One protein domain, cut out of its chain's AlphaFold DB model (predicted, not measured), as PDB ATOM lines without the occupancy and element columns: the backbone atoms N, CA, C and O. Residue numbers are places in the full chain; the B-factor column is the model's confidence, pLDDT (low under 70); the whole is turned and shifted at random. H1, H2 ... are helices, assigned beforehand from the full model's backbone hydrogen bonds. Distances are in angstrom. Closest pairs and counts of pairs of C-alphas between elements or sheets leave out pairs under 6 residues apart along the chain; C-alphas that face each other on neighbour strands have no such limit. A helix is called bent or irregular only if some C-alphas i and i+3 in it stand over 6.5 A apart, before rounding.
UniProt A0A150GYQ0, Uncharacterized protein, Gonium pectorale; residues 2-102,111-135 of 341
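This is residues 2 to 102 and 111 to 135 of the 341 residues of an uncharacterized protein of Gonium pectorale (UniProt A0A150GYQ0). One very long, bent helix, H5, makes the long axis, with four shorter helices, H1 to H4, clustered on its first arm, H5a, and one more, H6, crossing its second arm, H5b, at the other end. H4 folds back alongside H5a as a helical hairpin, while H1 and H2 pack on H5a at larger angles. The printed part has 126 residues with six named helices, H1 to H6 in chain order, and no named strand; the class is all helix. It is extended, with a radius of gyration of the C-alphas of 22.0 A and spans of 71 by 25 by 25 A.

Find C-alpha 51 at (-24.469, -16.547, -13.155), where H5, residues 51 to 99, begins. By its hydrogen bonds it was assigned as one helix, but it is bent: C-alphas 78 and 81 are 6.6 A apart. Its arm H5a, residues 51 to 78, is 40.8 A long, and its arm H5b, residues 81 to 99, is 26.4 A long. Before it look for H1, residues 5 to 13, which begins at C-alpha 5 at (-6.074, -8.035, -10.758), then H2, residues 17 to 26, H3, residues 28 to 31, and H4, residues 34 to 44, 15.4 A long. H6, residues 112 to 131, runs 28.3 A to C-alpha 131 at (21.729, -15.832, -23.717).

Start from H5, the hub, whose arms stand at a steep tilt of 46 degrees. H4 and H5a form a hairpin and touch at a shallow tilt of 18 degrees, opposite ways; their closest C-alphas, Glu 44 and Arg 54, are 5.3 A apart. H1 touches H5a about perpendicular, at 90 degrees, with C-alphas Ala 13 and Ala 56 closest at 6.3 A. H2 touches H5a at a steep tilt of 50 degrees, the same way, with C-alphas Ala 24 and Leu 64 closest at 7.5 A. H3 is close to H5a but not clearly touching, the C-alphas of Leu 31 and Leu 64 being closest at 7.1 A. Now move to residues 82 to 89 of H5b, which touch H6 at a steep tilt of 59 degrees, opposite ways; the closest C-alphas, Ser 85 and Gly 119, are 5.1 A apart. H6 is apart from H5a. In H1, H2, H4, H5a, H5b and H6 every O i to N i+4 pair is within hydrogen-bond range; H3 is too short for such a pair.

The two C-alphas farthest apart, Gly 48 and Arg 102, are 71.2 A apart. Residues 103 to 110 are not printed, and C-alphas 102 and 111 stand 14.8 A apart across this cut. Of the links that are printed whole, none is long. The mean pLDDT of the printed part is 70.5, and 58 residues are under 70, among them residues 75 to 96 and 111 to 135.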
ATOM      1  N   GLN A   2      -1.614  -8.166  -5.658       48.97
ATOM      2  CA  GLN A   2      -3.060  -8.297  -5.381       48.97
ATOM      3  C   GLN A   2      -3.967  -7.073  -5.660       48.97
ATOM      4  O   GLN A   2      -5.176  -7.252  -5.735       48.97
ATOM      5  N   LYS A   3      -3.443  -5.849  -5.839       51.47
ATOM      6  CA  LYS A   3      -4.290  -4.639  -5.979       51.47
ATOM      7  C   LYS A   3      -4.755  -4.305  -7.410       51.47
ATOM      8  O   LYS A   3      -5.637  -3.471  -7.549       51.47
ATOM      9  N   GLY A   4      -4.209  -4.943  -8.452       60.75
ATOM     10  CA  GLY A   4      -4.541  -4.624  -9.858       60.75
ATOM     11  C   GLY A   4      -5.382  -5.672 -10.595       60.75
ATOM     12  O   GLY A   4      -5.963  -5.382 -11.633       60.75
ATOM     13  N   VAL A   5      -5.471  -6.889 -10.057       65.56
ATOM     14  CA  VAL A   5      -6.074  -8.035 -10.758       65.56
ATOM     15  C   VAL A   5      -7.602  -7.931 -10.927       65.56
ATOM     16  O   VAL A   5      -8.094  -8.273 -11.997       65.56
ATOM     17  N   PRO A   6      -8.379  -7.412  -9.951       69.12
ATOM     18  CA  PRO A   6      -9.828  -7.260 -10.121       69.12
ATOM     19  C   PRO A   6     -10.211  -6.264 -11.225       69.12
ATOM     20  O   PRO A   6     -11.129  -6.532 -11.992       69.12
ATOM     21  N   ALA A   7      -9.485  -5.147 -11.338       76.44
ATOM     22  CA  ALA A   7      -9.718  -4.144 -12.379       76.44
ATOM     23  C   ALA A   7      -9.407  -4.701 -13.776       76.44
ATOM     24  O   ALA A   7     -10.158  -4.476 -14.720       76.44
ATOM     25  N   LEU A   8      -8.341  -5.496 -13.869       77.81
ATOM     26  CA  LEU A   8      -7.913  -6.149 -15.100       77.81
ATOM     27  C   LEU A   8      -8.941  -7.182 -15.592       77.81
ATOM     28  O   LEU A   8      -9.192  -7.278 -16.783       77.81
ATOM     29  N   VAL A   9      -9.613  -7.908 -14.696       76.38
ATOM     30  CA  VAL A   9     -10.709  -8.813 -15.088       76.38
ATOM     31  C   VAL A   9     -11.913  -8.057 -15.633       76.38
ATOM     32  O   VAL A   9     -12.483  -8.473 -16.635       76.38
ATOM     33  N   SER A  10     -12.305  -6.955 -14.992       77.06
ATOM     34  CA  SER A  10     -13.421  -6.134 -15.475       77.06
ATOM     35  C   SER A  10     -13.123  -5.494 -16.833       77.06
ATOM     36  O   SER A  10     -14.024  -5.401 -17.661       77.06
ATOM     37  N   GLU A  11     -11.868  -5.107 -17.077       83.12
ATOM     38  CA  GLU A  11     -11.387  -4.639 -18.383       83.12
ATOM     39  C   GLU A  11     -11.477  -5.752 -19.439       83.12
ATOM     40  O   GLU A  11     -12.044  -5.535 -20.505       83.12
ATOM     41  N   LEU A  12     -10.974  -6.954 -19.134       80.31
ATOM     42  CA  LEU A  12     -10.892  -8.065 -20.090       80.31
ATOM     43  C   LEU A  12     -12.243  -8.730 -20.380       80.31
ATOM     44  O   LEU A  12     -12.483  -9.143 -21.508       80.31
ATOM     45  N   ALA A  13     -13.137  -8.820 -19.393       76.69
ATOM     46  CA  ALA A  13     -14.455  -9.438 -19.555       76.69
ATOM     47  C   ALA A  13     -15.385  -8.644 -20.490       76.69
ATOM     48  O   ALA A  13     -16.367  -9.191 -20.986       76.69
ATOM     49  N   ALA A  14     -15.090  -7.360 -20.719       79.19
ATOM     50  CA  ALA A  14     -15.832  -6.507 -21.642       79.19
ATOM     51  C   ALA A  14     -15.309  -6.580 -23.089       79.19
ATOM     52  O   ALA A  14     -15.938  -6.029 -23.993       79.19
ATOM     53  N   LEU A  15     -14.160  -7.224 -23.317       80.75
ATOM     54  CA  LEU A  15     -13.547  -7.319 -24.637       80.75
ATOM     55  C   LEU A  15     -14.216  -8.403 -25.481       80.75
ATOM     56  O   LEU A  15     -14.593  -9.468 -24.994       80.75
ATOM     57  N   SER A  16     -14.310  -8.148 -26.785       80.88
ATOM     58  CA  SER A  16     -14.623  -9.207 -27.746       80.88
ATOM     59  C   SER A  16     -13.490 -10.248 -27.802       80.88
ATOM     60  O   SER A  16     -12.335  -9.903 -27.533       80.88
ATOM     61  N   PRO A  17     -13.762 -11.493 -28.238       74.75
ATOM     62  CA  PRO A  17     -12.733 -12.533 -28.374       74.75
ATOM     63  C   PRO A  17     -11.523 -12.106 -29.217       74.75
ATOM     64  O   PRO A  17     -10.386 -12.495 -28.958       74.75
ATOM     65  N   GLN A  18     -11.744 -11.269 -30.235       76.75
ATOM     66  CA  GLN A  18     -10.673 -10.754 -31.085       76.75
ATOM     67  C   GLN A  18      -9.798  -9.727 -30.350       76.75
ATOM     68  O   GLN A  18      -8.576  -9.830 -30.384       76.75
ATOM     69  N   GLN A  19     -10.410  -8.803 -29.607       84.19
ATOM     70  CA  GLN A  19      -9.685  -7.831 -28.782       84.19
ATOM     71  C   GLN A  19      -8.954  -8.499 -27.614       84.19
ATOM     72  O   GLN A  19      -7.862  -8.076 -27.235       84.19
ATOM     73  N   LEU A  20      -9.526  -9.569 -27.055       82.44
ATOM     74  CA  LEU A  20      -8.873 -10.360 -26.022       82.44
ATOM     75  C   LEU A  20      -7.598 -11.025 -26.556       82.44
ATOM     76  O   LEU A  20      -6.572 -11.010 -25.876       82.44
ATOM     77  N   ARG A  21      -7.636 -11.555 -27.786       79.12
ATOM     78  CA  ARG A  21      -6.450 -12.113 -28.454       79.12
ATOM     79  C   ARG A  21      -5.364 -11.065 -28.661       79.12
ATOM     80  O   ARG A  21      -4.210 -11.326 -28.336       79.12
ATOM     81  N   GLU A  22      -5.724  -9.880 -29.143       83.69
ATOM     82  CA  GLU A  22      -4.782  -8.766 -29.317       83.69
ATOM     83  C   GLU A  22      -4.157  -8.343 -27.976       83.69
ATOM     84  O   GLU A  22      -2.938  -8.192 -27.866       83.69
ATOM     85  N   ALA A  23      -4.965  -8.244 -26.917       83.81
ATOM     86  CA  ALA A  23      -4.486  -7.918 -25.577       83.81
ATOM     87  C   ALA A  23      -3.557  -9.001 -24.997       83.81
ATOM     88  O   ALA A  23      -2.541  -8.667 -24.379       83.81
ATOM     89  N   ALA A  24      -3.881 -10.282 -25.201       81.69
ATOM     90  CA  ALA A  24      -3.073 -11.423 -24.771       81.69
ATOM     91  C   ALA A  24      -1.739 -11.512 -25.526       81.69
ATOM     92  O   ALA A  24      -0.714 -11.837 -24.927       81.69
ATOM     93  N   GLN A  25      -1.723 -11.161 -26.815       81.88
ATOM     94  CA  GLN A  25      -0.495 -11.059 -27.606       81.88
ATOM     95  C   GLN A  25       0.395  -9.901 -27.146       81.88
ATOM     96  O   GLN A  25       1.613 -10.060 -27.098       81.88
ATOM     97  N   ALA A  26      -0.199  -8.767 -26.767       85.12
ATOM     98  CA  ALA A  26       0.536  -7.607 -26.271       85.12
ATOM     99  C   ALA A  26       1.089  -7.794 -24.844       85.12
ATOM    100  O   ALA A  26       2.090  -7.174 -24.488       85.12
ATOM    101  N   ARG A  27       0.441  -8.622 -24.007       84.81
ATOM    102  CA  ARG A  27       0.796  -8.827 -22.585       84.81
ATOM    103  C   ARG A  27       0.864 -10.314 -22.194       84.81
ATOM    104  O   ARG A  27       0.169 -10.734 -21.262       84.81
ATOM    105  N   PRO A  28       1.695 -11.129 -22.861       80.56
ATOM    106  CA  PRO A  28       1.662 -12.577 -22.682       80.56
ATOM    107  C   PRO A  28       2.131 -13.025 -21.299       80.56
ATOM    108  O   PRO A  28       1.515 -13.906 -20.711       80.56
ATOM    109  N   ASP A  29       3.137 -12.357 -20.732       79.62
ATOM    110  CA  ASP A  29       3.721 -12.704 -19.425       79.62
ATOM    111  C   ASP A  29       2.774 -12.449 -18.243       79.62
ATOM    112  O   ASP A  29       3.063 -12.820 -17.108       79.62
ATOM    113  N   VAL A  30       1.650 -11.775 -18.496       81.00
ATOM    114  CA  VAL A  30       0.644 -11.440 -17.484       81.00
ATOM    115  C   VAL A  30      -0.646 -12.209 -17.732       81.00
ATOM    116  O   VAL A  30      -1.217 -12.752 -16.792       81.00
ATOM    117  N   LEU A  31      -1.111 -12.260 -18.984       83.56
ATOM    118  CA  LEU A  31      -2.419 -12.828 -19.332       83.56
ATOM    119  C   LEU A  31      -2.381 -14.329 -19.621       83.56
ATOM    120  O   LEU A  31      -3.394 -15.000 -19.448       83.56
ATOM    121  N   LEU A  32      -1.226 -14.852 -20.036       84.25
ATOM    122  CA  LEU A  32      -1.017 -16.278 -20.292       84.25
ATOM    123  C   LEU A  32      -0.194 -16.943 -19.176       84.25
ATOM    124  O   LEU A  32       0.175 -18.110 -19.294       84.25
ATOM    125  N   ASP A  33       0.093 -16.224 -18.087       85.56
ATOM    126  CA  ASP A  33       0.783 -16.791 -16.931       85.56
ATOM    127  C   ASP A  33      -0.108 -17.807 -16.202       85.56
ATOM    128  O   ASP A  33      -1.289 -17.568 -15.933       85.56
ATOM    129  N   SER A  34       0.491 -18.929 -15.801       81.12
ATOM    130  CA  SER A  34      -0.202 -20.002 -15.081       81.12
ATOM    131  C   SER A  34      -0.878 -19.484 -13.815       81.12
ATOM    132  O   SER A  34      -2.003 -19.871 -13.506       81.12
ATOM    133  N   ARG A  35      -0.215 -18.585 -13.074       83.06
ATOM    134  CA  ARG A  35      -0.749 -18.062 -11.807       83.06
ATOM    135  C   ARG A  35      -1.975 -17.190 -12.033       83.06
ATOM    136  O   ARG A  35      -2.885 -17.211 -11.210       83.06
ATOM    137  N   PHE A  36      -2.002 -16.441 -13.134       82.62
ATOM    138  CA  PHE A  36      -3.157 -15.637 -13.507       82.62
ATOM    139  C   PHE A  36      -4.344 -16.520 -13.903       82.62
ATOM    140  O   PHE A  36      -5.448 -16.285 -13.418       82.62
ATOM    141  N   LEU A  37      -4.115 -17.578 -14.688       85.00
ATOM    142  CA  LEU A  37      -5.159 -18.536 -15.075       85.00
ATOM    143  C   LEU A  37      -5.738 -19.292 -13.867       85.00
ATOM    144  O   LEU A  37      -6.957 -19.393 -13.737       85.00
ATOM    145  N   PHE A  38      -4.891 -19.754 -12.939       84.00
ATOM    146  CA  PHE A  38      -5.359 -20.376 -11.692       84.00
ATOM    147  C   PHE A  38      -6.155 -19.398 -10.832       84.00
ATOM    148  O   PHE A  38      -7.231 -19.731 -10.345       84.00
ATOM    149  N   TRP A  39      -5.678 -18.162 -10.702       86.62
ATOM    150  CA  TRP A  39      -6.415 -17.136  -9.977       86.62
ATOM    151  C   TRP A  39      -7.768 -16.816 -10.637       86.62
ATOM    152  O   TRP A  39      -8.752 -16.587  -9.935       86.62
ATOM    153  N   LEU A  40      -7.850 -16.823 -11.973       84.25
ATOM    154  CA  LEU A  40      -9.097 -16.605 -12.707       84.25
ATOM    155  C   LEU A  40     -10.105 -17.736 -12.443       84.25
ATOM    156  O   LEU A  40     -11.284 -17.465 -12.215       84.25
ATOM    157  N   ARG A  41      -9.624 -18.983 -12.386       85.38
ATOM    158  CA  ARG A  41     -10.410 -20.162 -12.001       85.38
ATOM    159  C   ARG A  41     -10.920 -20.065 -10.560       85.38
ATOM    160  O   ARG A  41     -12.105 -20.273 -10.315       85.38
ATOM    161  N   ASP A  42     -10.065 -19.668  -9.621       86.31
ATOM    162  CA  ASP A  42     -10.457 -19.459  -8.221       86.31
ATOM    163  C   ASP A  42     -11.548 -18.385  -8.092       86.31
ATOM    164  O   ASP A  42     -12.434 -18.473  -7.238       86.31
ATOM    165  N   ARG A  43     -11.515 -17.365  -8.962       83.19
ATOM    166  CA  ARG A  43     -12.571 -16.351  -9.037       83.19
ATOM    167  C   ARG A  43     -13.859 -16.911  -9.605       83.19
ATOM    168  O   ARG A  43     -14.890 -16.673  -8.995       83.19
ATOM    169  N   GLU A  44     -13.818 -17.663 -10.699       86.38
ATOM    170  CA  GLU A  44     -14.992 -18.331 -11.279       86.38
ATOM    171  C   GLU A  44     -15.735 -19.199 -10.240       86.38
ATOM    172  O   GLU A  44     -16.965 -19.144 -10.133       86.38
ATOM    173  N   CYS A  45     -14.983 -19.950  -9.427       86.81
ATOM    174  CA  CYS A  45     -15.515 -20.839  -8.394       86.81
ATOM    175  C   CYS A  45     -15.981 -20.122  -7.113       86.81
ATOM    176  O   CYS A  45     -16.551 -20.765  -6.229       86.81
ATOM    177  N   ALA A  46     -15.768 -18.809  -6.984       86.38
ATOM    178  CA  ALA A  46     -16.126 -18.078  -5.777       86.38
ATOM    179  C   ALA A  46     -17.651 -18.053  -5.548       86.38
ATOM    180  O   ALA A  46     -18.455 -17.721  -6.430       86.38
ATOM    181  N   SER A  47     -18.062 -18.361  -4.316       78.50
ATOM    182  CA  SER A  47     -19.453 -18.242  -3.878       78.50
ATOM    183  C   SER A  47     -19.890 -16.773  -3.875       78.50
ATOM    184  O   SER A  47     -19.187 -15.927  -3.326       78.50
ATOM    185  N   GLY A  48     -21.061 -16.471  -4.442       83.88
ATOM    186  CA  GLY A  48     -21.628 -15.113  -4.466       83.88
ATOM    187  C   GLY A  48     -21.517 -14.375  -5.804       83.88
ATOM    188  O   GLY A  48     -22.012 -13.258  -5.914       83.88
ATOM    189  N   LEU A  49     -20.924 -14.989  -6.833       82.38
ATOM    190  CA  LEU A  49     -20.967 -14.454  -8.196       82.38
ATOM    191  C   LEU A  49     -22.322 -14.689  -8.865       82.38
ATOM    192  O   LEU A  49     -22.893 -15.779  -8.779       82.38
ATOM    193  N   ALA A  50     -22.795 -13.679  -9.598       86.75
ATOM    194  CA  ALA A  50     -23.946 -13.819 -10.481       86.75
ATOM    195  C   ALA A  50     -23.632 -14.794 -11.631       86.75
ATOM    196  O   ALA A  50     -22.502 -14.840 -12.123       86.75
ATOM    197  N   ALA A  51     -24.639 -15.536 -12.104       82.50
ATOM    198  CA  ALA A  51     -24.469 -16.547 -13.155       82.50
ATOM    199  C   ALA A  51     -23.819 -15.979 -14.432       82.50
ATOM    200  O   ALA A  51     -22.869 -16.563 -14.944       82.50
ATOM    201  N   ALA A  52     -24.253 -14.795 -14.879       81.31
ATOM    202  CA  ALA A  52     -23.695 -14.124 -16.055       81.31
ATOM    203  C   ALA A  52     -22.211 -13.748 -15.890       81.31
ATOM    204  O   ALA A  52     -21.429 -13.842 -16.831       81.31
ATOM    205  N   GLN A  53     -21.799 -13.351 -14.681       80.12
ATOM    206  CA  GLN A  53     -20.397 -13.034 -14.393       80.12
ATOM    207  C   GLN A  53     -19.543 -14.299 -14.354       80.12
ATOM    208  O   GLN A  53     -18.433 -14.303 -14.876       80.12
ATOM    209  N   ARG A  54     -20.068 -15.385 -13.776       83.31
ATOM    210  CA  ARG A  54     -19.393 -16.686 -13.775       83.31
ATOM    211  C   ARG A  54     -19.176 -17.201 -15.196       83.31
ATOM    212  O   ARG A  54     -18.077 -17.627 -15.520       83.31
ATOM    213  N   GLU A  55     -20.194 -17.107 -16.046       84.50
ATOM    214  CA  GLU A  55     -20.099 -17.516 -17.447       84.50
ATOM    215  C   GLU A  55     -19.076 -16.676 -18.228       84.50
ATOM    216  O   GLU A  55     -18.271 -17.229 -18.975       84.50
ATOM    217  N   ALA A  56     -19.046 -15.356 -18.016       79.25
ATOM    218  CA  ALA A  56     -18.049 -14.484 -18.634       79.25
ATOM    219  C   ALA A  56     -16.612 -14.841 -18.204       79.25
ATOM    220  O   ALA A  56     -15.715 -14.887 -19.043       79.25
ATOM    221  N   LEU A  57     -16.396 -15.148 -16.918       82.31
ATOM    222  CA  LEU A  57     -15.092 -15.583 -16.404       82.31
ATOM    223  C   LEU A  57     -14.674 -16.951 -16.946       82.31
ATOM    224  O   LEU A  57     -13.513 -17.122 -17.307       82.31
ATOM    225  N   ALA A  58     -15.611 -17.897 -17.040       84.31
ATOM    226  CA  ALA A  58     -15.353 -19.221 -17.594       84.31
ATOM    227  C   ALA A  58     -14.936 -19.133 -19.072       84.31
ATOM    228  O   ALA A  58     -13.919 -19.704 -19.464       84.31
ATOM    229  N   ARG A  59     -15.667 -18.347 -19.878       84.75
ATOM    230  CA  ARG A  59     -15.330 -18.099 -21.292       84.75
ATOM    231  C   ARG A  59     -13.961 -17.432 -21.438       84.75
ATOM    232  O   ARG A  59     -13.140 -17.891 -22.226       84.75
ATOM    233  N   LEU A  60     -13.686 -16.401 -20.636       83.19
ATOM    234  CA  LEU A  60     -12.391 -15.715 -20.603       83.19
ATOM    235  C   LEU A  60     -11.244 -16.678 -20.252       83.19
ATOM    236  O   LEU A  60     -10.199 -16.664 -20.902       83.19
ATOM    237  N   GLY A  61     -11.441 -17.535 -19.247       85.31
ATOM    238  CA  GLY A  61     -10.449 -18.527 -18.839       85.31
ATOM    239  C   GLY A  61     -10.185 -19.577 -19.908       85.31
ATOM    240  O   GLY A  61      -9.026 -19.909 -20.161       85.31
ATOM    241  N   GLN A  62     -11.232 -20.044 -20.587       85.62
ATOM    242  CA  GLN A  62     -11.105 -20.983 -21.696       85.62
ATOM    243  C   GLN A  62     -10.315 -20.373 -22.862       85.62
ATOM    244  O   GLN A  62      -9.374 -20.994 -23.355       85.62
ATOM    245  N   GLU A  63     -10.645 -19.147 -23.280       84.12
ATOM    246  CA  GLU A  63      -9.957 -18.492 -24.398       84.12
ATOM    247  C   GLU A  63      -8.478 -18.211 -24.096       84.12
ATOM    248  O   GLU A  63      -7.620 -18.477 -24.940       84.12
ATOM    249  N   LEU A  64      -8.152 -17.729 -22.890       85.00
ATOM    250  CA  LEU A  64      -6.763 -17.500 -22.474       85.00
ATOM    251  C   LEU A  64      -5.962 -18.800 -22.351       85.00
ATOM    252  O   LEU A  64      -4.789 -18.829 -22.724       85.00
ATOM    253  N   THR A  65      -6.592 -19.884 -21.898       84.19
ATOM    254  CA  THR A  65      -5.938 -21.196 -21.815       84.19
ATOM    255  C   THR A  65      -5.627 -21.743 -23.207       84.19
ATOM    256  O   THR A  65      -4.475 -22.075 -23.472       84.19
ATOM    257  N   MET A  66      -6.590 -21.722 -24.137       80.44
ATOM    258  CA  MET A  66      -6.344 -22.154 -25.521       80.44
ATOM    259  C   MET A  66      -5.250 -21.323 -26.205       80.44
ATOM    260  O   MET A  66      -4.424 -21.858 -26.940       80.44
ATOM    261  N   MET A  67      -5.211 -20.007 -25.965       80.25
ATOM    262  CA  MET A  67      -4.151 -19.150 -26.506       80.25
ATOM    263  C   MET A  67      -2.771 -19.495 -25.947       80.25
ATOM    264  O   MET A  67      -1.782 -19.460 -26.684       80.25
ATOM    265  N   ARG A  68      -2.695 -19.822 -24.654       84.38
ATOM    266  CA  ARG A  68      -1.460 -20.271 -24.019       84.38
ATOM    267  C   ARG A  68      -0.999 -21.600 -24.609       84.38
ATOM    268  O   ARG A  68       0.151 -21.688 -25.021       84.38
ATOM    269  N   GLU A  69      -1.886 -22.587 -24.692       78.00
ATOM    270  CA  GLU A  69      -1.584 -23.904 -25.265       78.00
ATOM    271  C   GLU A  69      -1.118 -23.787 -26.712       78.00
ATOM    272  O   GLU A  69      -0.098 -24.361 -27.076       78.00
ATOM    273  N   TRP A  70      -1.792 -22.970 -27.523       79.56
ATOM    274  CA  TRP A  70      -1.374 -22.716 -28.897       79.56
ATOM    275  C   TRP A  70       0.015 -22.069 -28.963       79.56
ATOM    276  O   TRP A  70       0.845 -22.460 -29.782       79.56
ATOM    277  N   ARG A  71       0.313 -21.099 -28.088       77.00
ATOM    278  CA  ARG A  71       1.637 -20.461 -28.022       77.00
ATOM    279  C   ARG A  71       2.721 -21.443 -27.580       77.00
ATOM    280  O   ARG A  71       3.804 -21.443 -28.163       77.00
ATOM    281  N   GLU A  72       2.437 -22.266 -26.576       74.62
ATOM    282  CA  GLU A  72       3.326 -23.339 -26.130       74.62
ATOM    283  C   GLU A  72       3.535 -24.358 -27.254       74.62
ATOM    284  O   GLU A  72       4.668 -24.727 -27.533       74.62
ATOM    285  N   GLU A  73       2.490 -24.746 -27.982       66.62
ATOM    286  CA  GLU A  73       2.582 -25.628 -29.144       66.62
ATOM    287  C   GLU A  73       3.454 -25.027 -30.255       66.62
ATOM    288  O   GLU A  73       4.317 -25.723 -30.785       66.62
ATOM    289  N   GLN A  74       3.292 -23.743 -30.594       70.44
ATOM    290  CA  GLN A  74       4.156 -23.082 -31.578       70.44
ATOM    291  C   GLN A  74       5.614 -23.029 -31.108       70.44
ATOM    292  O   GLN A  74       6.515 -23.334 -31.889       70.44
ATOM    293  N   ALA A  75       5.856 -22.700 -29.835       63.50
ATOM    294  CA  ALA A  75       7.196 -22.717 -29.251       63.50
ATOM    295  C   ALA A  75       7.796 -24.132 -29.253       63.50
ATOM    296  O   ALA A  75       8.966 -24.326 -29.562       63.50
ATOM    297  N   ASN A  76       6.988 -25.151 -28.984       56.12
ATOM    298  CA  ASN A  76       7.419 -26.537 -29.059       56.12
ATOM    299  C   ASN A  76       7.724 -26.942 -30.499       56.12
ATOM    300  O   ASN A  76       8.750 -27.553 -30.749       56.12
ATOM    301  N   ARG A  77       6.896 -26.571 -31.477       58.69
ATOM    302  CA  ARG A  77       7.149 -26.873 -32.895       58.69
ATOM    303  C   ARG A  77       8.444 -26.240 -33.407       58.69
ATOM    304  O   ARG A  77       9.096 -26.840 -34.256       58.69
ATOM    305  N   THR A  78       8.840 -25.075 -32.894       63.00
ATOM    306  CA  THR A  78      10.121 -24.443 -33.250       63.00
ATOM    307  C   THR A  78      11.310 -25.029 -32.486       63.00
ATOM    308  O   THR A  78      12.394 -25.145 -33.054       63.00
ATOM    309  N   LEU A  79      11.124 -25.441 -31.228       54.56
ATOM    310  CA  LEU A  79      12.189 -25.991 -30.379       54.56
ATOM    311  C   LEU A  79      12.418 -27.498 -30.569       54.56
ATOM    312  O   LEU A  79      13.530 -27.980 -30.383       54.56
ATOM    313  N   LEU A  80      11.398 -28.271 -30.941       55.03
ATOM    314  CA  LEU A  80      11.493 -29.729 -31.061       55.03
ATOM    315  C   LEU A  80      12.504 -30.181 -32.128       55.03
ATOM    316  O   LEU A  80      13.289 -31.077 -31.820       55.03
ATOM    317  N   PRO A  81      12.567 -29.588 -33.338       57.53
ATOM    318  CA  PRO A  81      13.563 -29.981 -34.334       57.53
ATOM    319  C   PRO A  81      15.006 -29.695 -33.895       57.53
ATOM    320  O   PRO A  81      15.899 -30.514 -34.127       57.53
ATOM    321  N   SER A  82      15.243 -28.561 -33.229       55.38
ATOM    322  CA  SER A  82      16.576 -28.171 -32.750       55.38
ATOM    323  C   SER A  82      17.012 -29.002 -31.540       55.38
ATOM    324  O   SER A  82      18.152 -29.468 -31.488       55.38
ATOM    325  N   LEU A  83      16.093 -29.302 -30.621       53.56
ATOM    326  CA  LEU A  83      16.325 -30.202 -29.488       53.56
ATOM    327  C   LEU A  83      16.546 -31.652 -29.926       53.56
ATOM    328  O   LEU A  83      17.445 -32.308 -29.404       53.56
ATOM    329  N   ALA A  84      15.778 -32.151 -30.898       56.00
ATOM    330  CA  ALA A  84      15.967 -33.490 -31.450       56.00
ATOM    331  C   ALA A  84      17.340 -33.623 -32.126       56.00
ATOM    332  O   ALA A  84      18.037 -34.616 -31.918       56.00
ATOM    333  N   SER A  85      17.760 -32.594 -32.866       55.78
ATOM    334  CA  SER A  85      19.073 -32.545 -33.520       55.78
ATOM    335  C   SER A  85      20.221 -32.480 -32.505       55.78
ATOM    336  O   SER A  85      21.209 -33.203 -32.632       55.78
ATOM    337  N   SER A  86      20.079 -31.673 -31.448       55.62
ATOM    338  CA  SER A  86      21.071 -31.574 -30.369       55.62
ATOM    339  C   SER A  86      21.161 -32.857 -29.528       55.62
ATOM    340  O   SER A  86      22.258 -33.316 -29.201       55.62
ATOM    341  N   LEU A  87      20.028 -33.507 -29.239       58.97
ATOM    342  CA  LEU A  87      20.001 -34.812 -28.572       58.97
ATOM    343  C   LEU A  87      20.657 -35.896 -29.427       58.97
ATOM    344  O   LEU A  87      21.484 -36.649 -28.908       58.97
ATOM    345  N   ALA A  88      20.348 -35.947 -30.724       59.88
ATOM    346  CA  ALA A  88      20.979 -36.871 -31.662       59.88
ATOM    347  C   ALA A  88      22.506 -36.688 -31.691       59.88
ATOM    348  O   ALA A  88      23.239 -37.669 -31.565       59.88
ATOM    349  N   TYR A  89      22.984 -35.439 -31.741       61.84
ATOM    350  CA  TYR A  89      24.409 -35.111 -31.647       61.84
ATOM    351  C   TYR A  89      25.030 -35.604 -30.332       61.84
ATOM    352  O   TYR A  89      26.059 -36.280 -30.343       61.84
ATOM    353  N   SER A  90      24.396 -35.315 -29.191       64.19
ATOM    354  CA  SER A  90      24.925 -35.696 -27.874       64.19
ATOM    355  C   SER A  90      25.023 -37.214 -27.690       64.19
ATOM    356  O   SER A  90      26.027 -37.711 -27.180       64.19
ATOM    357  N   ASN A  91      24.023 -37.959 -28.171       63.62
ATOM    358  CA  ASN A  91      24.007 -39.417 -28.115       63.62
ATOM    359  C   ASN A  91      25.081 -40.027 -29.012       63.62
ATOM    360  O   ASN A  91      25.764 -40.957 -28.595       63.62
ATOM    361  N   LEU A  92      25.255 -39.494 -30.224       63.72
ATOM    362  CA  LEU A  92      26.258 -39.977 -31.168       63.72
ATOM    363  C   LEU A  92      27.683 -39.702 -30.667       63.72
ATOM    364  O   LEU A  92      28.555 -40.567 -30.760       63.72
ATOM    365  N   LYS A  93      27.912 -38.523 -30.078       65.25
ATOM    366  CA  LYS A  93      29.183 -38.172 -29.437       65.25
ATOM    367  C   LYS A  93      29.499 -39.115 -28.275       65.25
ATOM    368  O   LYS A  93      30.584 -39.688 -28.235       65.25
ATOM    369  N   ARG A  94      28.533 -39.323 -27.377       67.31
ATOM    370  CA  ARG A  94      28.666 -40.246 -26.245       67.31
ATOM    371  C   ARG A  94      28.916 -41.681 -26.708       67.31
ATOM    372  O   ARG A  94      29.776 -42.358 -26.162       67.31
ATOM    373  N   TRP A  95      28.236 -42.120 -27.765       63.88
ATOM    374  CA  TRP A  95      28.461 -43.426 -28.374       63.88
ATOM    375  C   TRP A  95      29.889 -43.575 -28.921       63.88
ATOM    376  O   TRP A  95      30.504 -44.617 -28.702       63.88
ATOM    377  N   ARG A  96      30.453 -42.543 -29.571       66.56
ATOM    378  CA  ARG A  96      31.859 -42.557 -30.026       66.56
ATOM    379  C   ARG A  96      32.839 -42.646 -28.854       66.56
ATOM    380  O   ARG A  96      33.810 -43.392 -28.941       66.56
ATOM    381  N   GLU A  97      32.582 -41.896 -27.782       74.00
ATOM    382  CA  GLU A  97      33.403 -41.897 -26.563       74.00
ATOM    383  C   GLU A  97      33.353 -43.249 -25.833       74.00
ATOM    384  O   GLU A  97      34.382 -43.724 -25.359       74.00
ATOM    385  N   GLU A  98      32.180 -43.885 -25.764       69.00
ATOM    386  CA  GLU A  98      31.967 -45.138 -25.025       69.00
ATOM    387  C   GLU A  98      32.338 -46.391 -25.833       69.00
ATOM    388  O   GLU A  98      32.818 -47.370 -25.264       69.00
ATOM    389  N   SER A  99      32.129 -46.385 -27.152       60.41
ATOM    390  CA  SER A  99      32.197 -47.611 -27.959       60.41
ATOM    391  C   SER A  99      33.522 -47.772 -28.702       60.41
ATOM    392  O   SER A  99      33.898 -48.896 -29.019       60.41
ATOM    393  N   GLY A 100      34.220 -46.679 -29.041       54.25
ATOM    394  CA  GLY A 100      35.445 -46.718 -29.860       54.25
ATOM    395  C   GLY A 100      35.287 -47.395 -31.236       54.25
ATOM    396  O   GLY A 100      36.282 -47.659 -31.910       54.25
ATOM    397  N   GLN A 101      34.055 -47.709 -31.646       58.75
ATOM    398  CA  GLN A 101      33.727 -48.462 -32.854       58.75
ATOM    399  C   GLN A 101      33.333 -47.550 -34.024       58.75
ATOM    400  O   GLN A 101      33.132 -46.344 -33.879       58.75
ATOM    401  N   ARG A 102      33.270 -48.158 -35.215       54.53
ATOM    402  CA  ARG A 102      33.022 -47.514 -36.511       54.53
ATOM    403  C   ARG A 102      31.588 -46.989 -36.597       54.53
ATOM    404  O   ARG A 102      30.664 -47.720 -36.266       54.53
ATOM    405  N   ASP A 111      24.060 -37.480 -44.873       56.31
ATOM    406  CA  ASP A 111      25.457 -37.577 -44.462       56.31
ATOM    407  C   ASP A 111      25.592 -37.247 -42.963       56.31
ATOM    408  O   ASP A 111      25.039 -36.259 -42.466       56.31
ATOM    409  N   LEU A 112      26.335 -38.080 -42.236       51.66
ATOM    410  CA  LEU A 112      26.625 -37.900 -40.815       51.66
ATOM    411  C   LEU A 112      27.264 -36.538 -40.563       51.66
ATOM    412  O   LEU A 112      26.860 -35.837 -39.635       51.66
ATOM    413  N   GLU A 113      28.201 -36.113 -41.416       55.06
ATOM    414  CA  GLU A 113      28.820 -34.789 -41.305       55.06
ATOM    415  C   GLU A 113      27.799 -33.649 -41.414       55.06
ATOM    416  O   GLU A 113      27.931 -32.619 -40.747       55.06
ATOM    417  N   GLN A 114      26.761 -33.825 -42.230       55.69
ATOM    418  CA  GLN A 114      25.705 -32.834 -42.392       55.69
ATOM    419  C   GLN A 114      24.835 -32.744 -41.132       55.69
ATOM    420  O   GLN A 114      24.514 -31.637 -40.699       55.69
ATOM    421  N   LEU A 115      24.535 -33.877 -40.487       53.31
ATOM    422  CA  LEU A 115      23.878 -33.906 -39.174       53.31
ATOM    423  C   LEU A 115      24.739 -33.265 -38.083       53.31
ATOM    424  O   LEU A 115      24.205 -32.526 -37.258       53.31
ATOM    425  N   TYR A 116      26.059 -33.475 -38.103       52.59
ATOM    426  CA  TYR A 116      26.998 -32.815 -37.188       52.59
ATOM    427  C   TYR A 116      26.954 -31.291 -37.334       52.59
ATOM    428  O   TYR A 116      26.780 -30.577 -36.346       52.59
ATOM    429  N   ARG A 117      27.057 -30.781 -38.568       63.56
ATOM    430  CA  ARG A 117      27.034 -29.332 -38.827       63.56
ATOM    431  C   ARG A 117      25.689 -28.709 -38.468       63.56
ATOM    432  O   ARG A 117      25.666 -27.615 -37.912       63.56
ATOM    433  N   LEU A 118      24.583 -29.391 -38.765       51.06
ATOM    434  CA  LEU A 118      23.244 -28.923 -38.407       51.06
ATOM    435  C   LEU A 118      23.033 -28.947 -36.887       51.06
ATOM    436  O   LEU A 118      22.573 -27.956 -36.329       51.06
ATOM    437  N   GLY A 119      23.446 -30.019 -36.209       53.03
ATOM    438  CA  GLY A 119      23.379 -30.137 -34.752       53.03
ATOM    439  C   GLY A 119      24.178 -29.052 -34.030       53.03
ATOM    440  O   GLY A 119      23.645 -28.405 -33.132       53.03
ATOM    441  N   GLU A 120      25.416 -28.776 -34.458       58.72
ATOM    442  CA  GLU A 120      26.242 -27.710 -33.868       58.72
ATOM    443  C   GLU A 120      25.681 -26.307 -34.127       58.72
ATOM    444  O   GLU A 120      25.755 -25.437 -33.255       58.72
ATOM    445  N   GLN A 121      25.118 -26.066 -35.315       57.38
ATOM    446  CA  GLN A 121      24.476 -24.789 -35.631       57.38
ATOM    447  C   GLN A 121      23.218 -24.571 -34.788       57.38
ATOM    448  O   GLN A 121      23.017 -23.468 -34.284       57.38
ATOM    449  N   GLU A 122      22.400 -25.604 -34.598       51.44
ATOM    450  CA  GLU A 122      21.195 -25.527 -33.771       51.44
ATOM    451  C   GLU A 122      21.523 -25.418 -32.276       51.44
ATOM    452  O   GLU A 122      20.910 -24.616 -31.576       51.44
ATOM    453  N   GLU A 123      22.545 -26.120 -31.780       54.16
ATOM    454  CA  GLU A 123      23.008 -25.960 -30.396       54.16
ATOM    455  C   GLU A 123      23.542 -24.541 -30.148       54.16
ATOM    456  O   GLU A 123      23.266 -23.938 -29.107       54.16
ATOM    457  N   ARG A 124      24.258 -23.965 -31.123       63.56
ATOM    458  CA  ARG A 124      24.713 -22.573 -31.053       63.56
ATOM    459  C   ARG A 124      23.534 -21.597 -31.062       63.56
ATOM    460  O   ARG A 124      23.510 -20.694 -30.235       63.56
ATOM    461  N   LYS A 125      22.522 -21.815 -31.908       56.38
ATOM    462  CA  LYS A 125      21.288 -21.008 -31.916       56.38
ATOM    463  C   LYS A 125      20.515 -21.102 -30.599       56.38
ATOM    464  O   LYS A 125      20.000 -20.088 -30.143       56.38
ATOM    465  N   LEU A 126      20.447 -22.285 -29.985       48.81
ATOM    466  CA  LEU A 126      19.804 -22.492 -28.683       48.81
ATOM    467  C   LEU A 126      20.558 -21.787 -27.548       48.81
ATOM    468  O   LEU A 126      19.929 -21.190 -26.677       48.81
ATOM    469  N   ARG A 127      21.897 -21.810 -27.555       57.41
ATOM    470  CA  ARG A 127      22.687 -21.019 -26.596       57.41
ATOM    471  C   ARG A 127      22.467 -19.527 -26.802       57.41
ATOM    472  O   ARG A 127      22.176 -18.831 -25.838       57.41
ATOM    473  N   ASP A 128      22.519 -19.062 -28.046       60.78
ATOM    474  CA  ASP A 128      22.320 -17.652 -28.376       60.78
ATOM    475  C   ASP A 128      20.910 -17.160 -28.002       60.78
ATOM    476  O   ASP A 128      20.760 -16.027 -27.548       60.78
ATOM    477  N   SER A 129      19.869 -17.988 -28.166       51.94
ATOM    478  CA  SER A 129      18.490 -17.631 -27.799       51.94
ATOM    479  C   SER A 129      18.260 -17.628 -26.284       51.94
ATOM    480  O   SER A 129      17.523 -16.778 -25.780       51.94
ATOM    481  N   MET A 130      18.939 -18.511 -25.542       50.53
ATOM    482  CA  MET A 130      18.952 -18.496 -24.076       50.53
ATOM    483  C   MET A 130      19.760 -17.318 -23.514       50.53
ATOM    484  O   MET A 130      19.332 -16.692 -22.547       50.53
ATOM    485  N   GLU A 131      20.896 -16.971 -24.126       55.12
ATOM    486  CA  GLU A 131      21.729 -15.832 -23.717       55.12
ATOM    487  C   GLU A 131      21.074 -14.479 -24.026       55.12
ATOM    488  O   GLU A 131      21.255 -13.524 -23.269       55.12
ATOM    489  N   ARG A 132      20.269 -14.390 -25.095       53.78
ATOM    490  CA  ARG A 132      19.501 -13.178 -25.437       53.78
ATOM    491  C   ARG A 132      18.214 -12.996 -24.633       53.78
ATOM    492  O   ARG A 132      17.596 -11.943 -24.745       53.78
ATOM    493  N   GLY A 133      17.816 -13.966 -23.807       46.25
ATOM    494  CA  GLY A 133      16.669 -13.823 -22.906       46.25
ATOM    495  C   GLY A 133      15.305 -13.703 -23.599       46.25
ATOM    496  O   GLY A 133      14.343 -13.285 -22.962       46.25
ATOM    497  N   GLU A 134      15.191 -14.078 -24.878       46.03
ATOM    498  CA  GLU A 134      13.916 -14.050 -25.622       46.03
ATOM    499  C   GLU A 134      13.010 -15.258 -25.304       46.03
ATOM    500  O   GLU A 134      11.832 -15.276 -25.661       46.03
ATOM    501  N   GLY A 135      13.524 -16.257 -24.575       42.12
ATOM    502  CA  GLY A 135      12.743 -17.348 -23.990       42.12
ATOM    503  C   GLY A 135      12.247 -16.986 -22.590       42.12
ATOM    504  O   GLY A 135      12.981 -17.115 -21.613       42.12
TER     505      GLY A 135